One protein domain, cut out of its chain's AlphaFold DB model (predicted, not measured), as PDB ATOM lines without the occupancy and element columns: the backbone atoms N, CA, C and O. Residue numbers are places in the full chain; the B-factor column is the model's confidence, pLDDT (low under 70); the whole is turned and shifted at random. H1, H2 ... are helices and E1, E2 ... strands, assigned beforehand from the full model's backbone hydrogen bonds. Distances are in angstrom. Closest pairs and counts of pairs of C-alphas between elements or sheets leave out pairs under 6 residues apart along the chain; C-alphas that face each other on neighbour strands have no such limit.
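This is residues 464 to 488 and 495 to 522 of the 1013 residues of the protein "PFU domain-containing protein" of Globisporangium ultimum (strain ATCC 200006 / CBS 805.95 / DAOM BR144) (UniProt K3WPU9). Two long helices, H1 and H2, spread as the arms of an open V, with the short strand E1 and the two cut ends near its point. The 53 printed residues hold H1, E1 and H2 in that order, and the class is mostly helix. The whole is flat, 38 by 34 by 17 A, and only just extended, close to loose, with a radius of gyration of the C-alphas of 15.3 A.

Start with H1, residues 467 to 483; it meets E1, residues 485 to 487, only through their tight link. E1 pairs with no named strand. H2, residues 498 to 522, is apart from both. Residues 464 to 480 and 502 to 522 stand free. In H1 and H2 every O i to N i+4 pair is within hydrogen-bond range.

Find C-alpha 467 at (3.421, -6.599, -14.397); from there H1 runs 23.9 A to C-alpha 483. E1 spans 6.5 A. H2 runs 35.0 A from C-alpha 498 to C-alpha 522 at (16.453, 8.296, 16.789).

The C-alphas farthest apart, of Lys 464 and Thr 488, are 41.2 A apart. Residues 489 to 494 are not printed; C-alphas 488 and 495 are 10.4 A apart across this cut. Look for pLDDT under 70 at residues 464 to 465, 480 to 488 and 495 to 497.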
ATOM      1  N   LYS A 464       7.874  -0.113 -21.212       67.88
ATOM      2  CA  LYS A 464       7.272  -1.380 -20.781       67.88
ATOM      3  C   LYS A 464       7.199  -1.389 -19.254       67.88
ATOM      4  O   LYS A 464       8.202  -1.626 -18.586       67.88
ATOM      5  N   ILE A 465       6.023  -1.078 -18.717       69.62
ATOM      6  CA  ILE A 465       5.723  -1.201 -17.290       69.62
ATOM      7  C   ILE A 465       5.748  -2.699 -16.944       69.62
ATOM      8  O   ILE A 465       5.158  -3.507 -17.657       69.62
ATOM      9  N   ASN A 466       6.458  -3.086 -15.881       73.94
ATOM     10  CA  ASN A 466       6.480  -4.480 -15.432       73.94
ATOM     11  C   ASN A 466       5.128  -4.845 -14.803       73.94
ATOM     12  O   ASN A 466       4.541  -4.022 -14.097       73.94
ATOM     13  N   GLU A 467       4.686  -6.095 -14.961       79.44
ATOM     14  CA  GLU A 467       3.421  -6.599 -14.397       79.44
ATOM     15  C   GLU A 467       3.314  -6.346 -12.882       79.44
ATOM     16  O   GLU A 467       2.269  -5.919 -12.400       79.44
ATOM     17  N   VAL A 468       4.423  -6.488 -12.145       80.38
ATOM     18  CA  VAL A 468       4.513  -6.198 -10.699       80.38
ATOM     19  C   VAL A 468       4.184  -4.733 -10.387       80.38
ATOM     20  O   VAL A 468       3.531  -4.440  -9.392       80.38
ATOM     21  N   SER A 469       4.605  -3.791 -11.235       74.69
ATOM     22  CA  SER A 469       4.275  -2.370 -11.065       74.69
ATOM     23  C   SER A 469       2.824  -2.046 -11.440       74.69
ATOM     24  O   SER A 469       2.222  -1.199 -10.784       74.69
ATOM     25  N   GLU A 470       2.222  -2.747 -12.409       78.19
ATOM     26  CA  GLU A 470       0.771  -2.658 -12.641       78.19
ATOM     27  C   GLU A 470      -0.027  -3.257 -11.476       78.19
ATOM     28  O   GLU A 470      -1.056  -2.711 -11.086       78.19
ATOM     29  N   GLU A 471       0.456  -4.350 -10.888       81.88
ATOM     30  CA  GLU A 471      -0.152  -5.007  -9.733       81.88
ATOM     31  C   GLU A 471      -0.069  -4.152  -8.464       81.88
ATOM     32  O   GLU A 471      -1.080  -3.997  -7.790       81.88
ATOM     33  N   ILE A 472       1.060  -3.491  -8.193       81.44
ATOM     34  CA  ILE A 472       1.183  -2.520  -7.090       81.44
ATOM     35  C   ILE A 472       0.229  -1.328  -7.289       81.44
ATOM     36  O   ILE A 472      -0.384  -0.857  -6.329       81.44
ATOM     37  N   VAL A 473       0.056  -0.835  -8.522       78.25
ATOM     38  CA  VAL A 473      -0.920   0.232  -8.824       78.25
ATOM     39  C   VAL A 473      -2.361  -0.267  -8.651       78.25
ATOM     40  O   VAL A 473      -3.194   0.460  -8.107       78.25
ATOM     41  N   ARG A 474      -2.653  -1.510  -9.047       80.56
ATOM     42  CA  ARG A 474      -3.958  -2.169  -8.875       80.56
ATOM     43  C   ARG A 474      -4.294  -2.383  -7.397       80.56
ATOM     44  O   ARG A 474      -5.350  -1.944  -6.957       80.56
ATOM     45  N   GLU A 475      -3.378  -2.961  -6.622       80.81
ATOM     46  CA  GLU A 475      -3.509  -3.150  -5.173       80.81
ATOM     47  C   GLU A 475      -3.691  -1.806  -4.459       80.81
ATOM     48  O   GLU A 475      -4.541  -1.677  -3.577       80.81
ATOM     49  N   ARG A 476      -2.938  -0.774  -4.858       78.38
ATOM     50  CA  ARG A 476      -3.097   0.574  -4.312       78.38
ATOM     51  C   ARG A 476      -4.493   1.138  -4.586       78.38
ATOM     52  O   ARG A 476      -5.125   1.621  -3.651       78.38
ATOM     53  N   LEU A 477      -4.995   1.035  -5.818       74.25
ATOM     54  CA  LEU A 477      -6.350   1.474  -6.176       74.25
ATOM     55  C   LEU A 477      -7.437   0.668  -5.446       74.25
ATOM     56  O   LEU A 477      -8.432   1.244  -5.005       74.25
ATOM     57  N   GLU A 478      -7.251  -0.640  -5.260       75.00
ATOM     58  CA  GLU A 478      -8.163  -1.481  -4.473       75.00
ATOM     59  C   GLU A 478      -8.144  -1.123  -2.981       75.00
ATOM     60  O   GLU A 478      -9.198  -1.079  -2.343       75.00
ATOM     61  N   ASN A 479      -6.976  -0.805  -2.418       72.31
ATOM     62  CA  ASN A 479      -6.849  -0.351  -1.035       72.31
ATOM     63  C   ASN A 479      -7.421   1.064  -0.838       72.31
ATOM     64  O   ASN A 479      -8.132   1.289   0.140       72.31
ATOM     65  N   GLU A 480      -7.222   1.991  -1.777       66.12
ATOM     66  CA  GLU A 480      -7.865   3.315  -1.768       66.12
ATOM     67  C   GLU A 480      -9.403   3.186  -1.884       66.12
ATOM     68  O   GLU A 480     -10.143   3.813  -1.120       66.12
ATOM     69  N   ALA A 481      -9.911   2.287  -2.739       66.62
ATOM     70  CA  ALA A 481     -11.343   1.985  -2.847       66.62
ATOM     71  C   ALA A 481     -11.930   1.339  -1.571       66.62
ATOM     72  O   ALA A 481     -13.044   1.681  -1.157       66.62
ATOM     73  N   ARG A 482     -11.177   0.443  -0.915       64.94
ATOM     74  CA  ARG A 482     -11.523  -0.139   0.396       64.94
ATOM     75  C   ARG A 482     -11.562   0.918   1.500       64.94
ATOM     76  O   ARG A 482     -12.542   0.988   2.235       64.94
ATOM     77  N   VAL A 483     -10.552   1.785   1.594       61.47
ATOM     78  CA  VAL A 483     -10.506   2.881   2.583       61.47
ATOM     79  C   VAL A 483     -11.660   3.872   2.379       61.47
ATOM     80  O   VAL A 483     -12.214   4.386   3.355       61.47
ATOM     81  N   ALA A 484     -12.086   4.085   1.130       56.62
ATOM     82  CA  ALA A 484     -13.254   4.895   0.800       56.62
ATOM     83  C   ALA A 484     -14.608   4.245   1.168       56.62
ATOM     84  O   ALA A 484     -15.617   4.952   1.170       56.62
ATOM     85  N   THR A 485     -14.665   2.943   1.487       57.59
ATOM     86  CA  THR A 485     -15.906   2.200   1.789       57.59
ATOM     87  C   THR A 485     -15.862   1.496   3.149       57.59
ATOM     88  O   THR A 485     -15.618   0.298   3.266       57.59
ATOM     89  N   THR A 486     -16.179   2.230   4.217       56.72
ATOM     90  CA  THR A 486     -16.321   1.633   5.553       56.72
ATOM     91  C   THR A 486     -17.621   0.848   5.695       56.72
ATOM     92  O   THR A 486     -18.717   1.401   5.576       56.72
ATOM     93  N   VAL A 487     -17.490  -0.433   6.038       55.41
ATOM     94  CA  VAL A 487     -18.588  -1.262   6.546       55.41
ATOM     95  C   VAL A 487     -18.943  -0.788   7.953       55.41
ATOM     96  O   VAL A 487     -18.119  -0.830   8.866       55.41
ATOM     97  N   THR A 488     -20.176  -0.321   8.136       52.25
ATOM     98  CA  THR A 488     -20.706   0.009   9.467       52.25
ATOM     99  C   THR A 488     -21.071  -1.262  10.239       52.25
ATOM    100  O   THR A 488     -21.339  -2.302   9.640       52.25
ATOM    101  N   ARG A 495     -19.953   5.056   1.324       57.66
ATOM    102  CA  ARG A 495     -18.750   5.850   1.069       57.66
ATOM    103  C   ARG A 495     -18.492   6.745   2.282       57.66
ATOM    104  O   ARG A 495     -19.448   7.314   2.808       57.66
ATOM    105  N   LYS A 496     -17.232   6.886   2.700       63.34
ATOM    106  CA  LYS A 496     -16.840   7.943   3.646       63.34
ATOM    107  C   LYS A 496     -17.166   9.315   3.048       63.34
ATOM    108  O   LYS A 496     -16.999   9.513   1.843       63.34
ATOM    109  N   ASP A 497     -17.566  10.273   3.883       69.25
ATOM    110  CA  ASP A 497     -17.651  11.673   3.460       69.25
ATOM    111  C   ASP A 497     -16.239  12.185   3.111       69.25
ATOM    112  O   ASP A 497     -15.364  12.160   3.985       69.25
ATOM    113  N   PRO A 498     -15.979  12.668   1.877       73.94
ATOM    114  CA  PRO A 498     -14.620  12.996   1.432       73.94
ATOM    115  C   PRO A 498     -13.902  14.016   2.320       73.94
ATOM    116  O   PRO A 498     -12.697  13.922   2.523       73.94
ATOM    117  N   HIS A 499     -14.644  14.962   2.900       71.06
ATOM    118  CA  HIS A 499     -14.090  15.976   3.796       71.06
ATOM    119  C   HIS A 499     -13.613  15.398   5.136       71.06
ATOM    120  O   HIS A 499     -12.623  15.883   5.672       71.06
ATOM    121  N   LEU A 500     -14.272  14.357   5.661       76.38
ATOM    122  CA  LEU A 500     -13.820  13.669   6.875       76.38
ATOM    123  C   LEU A 500     -12.630  12.757   6.574       76.38
ATOM    124  O   LEU A 500     -11.669  12.761   7.334       76.38
ATOM    125  N   ALA A 501     -12.642  12.057   5.434       75.88
ATOM    126  CA  ALA A 501     -11.510  11.241   4.999       75.88
ATOM    127  C   ALA A 501     -10.229  12.080   4.811       75.88
ATOM    128  O   ALA A 501      -9.190  11.719   5.352       75.88
ATOM    129  N   LEU A 502     -10.315  13.236   4.140       77.50
ATOM    130  CA  LEU A 502      -9.190  14.172   3.987       77.50
ATOM    131  C   LEU A 502      -8.739  14.787   5.325       77.50
ATOM    132  O   LEU A 502      -7.561  15.092   5.507       77.50
ATOM    133  N   TYR A 503      -9.657  14.969   6.281       82.56
ATOM    134  CA  TYR A 503      -9.324  15.461   7.620       82.56
ATOM    135  C   TYR A 503      -8.557  14.399   8.422       82.56
ATOM    136  O   TYR A 503      -7.467  14.692   8.909       82.56
ATOM    137  N   GLU A 504      -9.057  13.157   8.473       79.12
ATOM    138  CA  GLU A 504      -8.360  11.983   9.029       79.12
ATOM    139  C   GLU A 504      -6.973  11.801   8.384       79.12
ATOM    140  O   GLU A 504      -5.964  11.687   9.081       79.12
ATOM    141  N   GLU A 505      -6.901  11.853   7.052       79.75
ATOM    142  CA  GLU A 505      -5.658  11.753   6.287       79.75
ATOM    143  C   GLU A 505      -4.669  12.870   6.646       79.75
ATOM    144  O   GLU A 505      -3.485  12.594   6.813       79.75
ATOM    145  N   SER A 506      -5.126  14.106   6.876       75.81
ATOM    146  CA  SER A 506      -4.248  15.204   7.306       75.81
ATOM    147  C   SER A 506      -3.583  14.943   8.668       75.81
ATOM    148  O   SER A 506      -2.409  15.282   8.857       75.81
ATOM    149  N   PHE A 507      -4.280  14.266   9.592       86.25
ATOM    150  CA  PHE A 507      -3.685  13.804  10.849       86.25
ATOM    151  C   PHE A 507      -2.728  12.637  10.621       86.25
ATOM    152  O   PHE A 507      -1.632  12.666  11.171       86.25
ATOM    153  N   HIS A 508      -3.076  11.655   9.784       83.62
ATOM    154  CA  HIS A 508      -2.171  10.545   9.466       83.62
ATOM    155  C   HIS A 508      -0.899  11.010   8.740       83.62
ATOM    156  O   HIS A 508       0.189  10.538   9.060       83.62
ATOM    157  N   VAL A 509      -0.988  11.978   7.827       84.50
ATOM    158  CA  VAL A 509       0.165  12.585   7.142       84.50
ATOM    159  C   VAL A 509       1.028  13.381   8.122       84.50
ATOM    160  O   VAL A 509       2.254  13.267   8.075       84.50
ATOM    161  N   ARG A 510       0.427  14.146   9.047       83.44
ATOM    162  CA  ARG A 510       1.174  14.846  10.107       83.44
ATOM    163  C   ARG A 510       1.845  13.863  11.070       83.44
ATOM    164  O   ARG A 510       3.030  14.021  11.336       83.44
ATOM    165  N   ALA A 511       1.133  12.834  11.526       88.75
ATOM    166  CA  ALA A 511       1.658  11.811  12.426       88.75
ATOM    167  C   ALA A 511       2.769  10.978  11.768       88.75
ATOM    168  O   ALA A 511       3.803  10.764  12.385       88.75
ATOM    169  N   ASN A 512       2.621  10.580  10.500       84.81
ATOM    170  CA  ASN A 512       3.668   9.866   9.759       84.81
ATOM    171  C   ASN A 512       4.883  10.755   9.456       84.81
ATOM    172  O   ASN A 512       6.005  10.255   9.406       84.81
ATOM    173  N   ARG A 513       4.685  12.070   9.273       86.88
ATOM    174  CA  ARG A 513       5.794  13.029   9.187       86.88
ATOM    175  C   ARG A 513       6.532  13.115  10.523       86.88
ATOM    176  O   ARG A 513       7.734  12.886  10.537       86.88
ATOM    177  N   GLN A 514       5.816  13.340  11.625       83.12
ATOM    178  CA  GLN A 514       6.395  13.409  12.970       83.12
ATOM    179  C   GLN A 514       7.074  12.096  13.376       83.12
ATOM    180  O   GLN A 514       8.172  12.130  13.908       83.12
ATOM    181  N   ALA A 515       6.493  10.937  13.053       88.19
ATOM    182  CA  ALA A 515       7.111   9.636  13.289       88.19
ATOM    183  C   ALA A 515       8.411   9.464  12.486       88.19
ATOM    184  O   ALA A 515       9.396   8.982  13.034       88.19
ATOM    185  N   ARG A 516       8.453   9.913  11.223       87.44
ATOM    186  CA  ARG A 516       9.676   9.898  10.401       87.44
ATOM    187  C   ARG A 516      10.728  10.887  10.911       87.44
ATOM    188  O   ARG A 516      11.909  10.563  10.901       87.44
ATOM    189  N   GLU A 517      10.312  12.065  11.370       82.62
ATOM    190  CA  GLU A 517      11.179  13.062  12.012       82.62
ATOM    191  C   GLU A 517      11.733  12.530  13.347       82.62
ATOM    192  O   GLU A 517      12.929  12.640  13.593       82.62
ATOM    193  N   GLU A 518      10.915  11.866  14.171       82.06
ATOM    194  CA  GLU A 518      11.336  11.178  15.398       82.06
ATOM    195  C   GLU A 518      12.263   9.991  15.128       82.06
ATOM    196  O   GLU A 518      13.195   9.767  15.894       82.06
ATOM    197  N   GLU A 519      12.008   9.210  14.080       85.62
ATOM    198  CA  GLU A 519      12.807   8.043  13.707       85.62
ATOM    199  C   GLU A 519      14.167   8.467  13.140       85.62
ATOM    200  O   GLU A 519      15.196   7.950  13.568       85.62
ATOM    201  N   TYR A 520      14.199   9.507  12.304       82.31
ATOM    202  CA  TYR A 520      15.420  10.208  11.899       82.31
ATOM    203  C   TYR A 520      16.173  10.765  13.124       82.31
ATOM    204  O   TYR A 520      17.350  10.476  13.322       82.31
ATOM    205  N   MET A 521      15.478  11.436  14.048       76.62
ATOM    206  CA  MET A 521      16.036  11.897  15.332       76.62
ATOM    207  C   MET A 521      16.333  10.764  16.342       76.62
ATOM    208  O   MET A 521      16.841  11.041  17.429       76.62
ATOM    209  N   ARG A 522      16.024   9.495  16.034       80.38
ATOM    210  CA  ARG A 522      16.453   8.296  16.789       80.38
ATOM    211  C   ARG A 522      17.635   7.586  16.125       80.38
ATOM    212  O   ARG A 522      18.391   6.934  16.837       80.38
TER     213      ARG A 522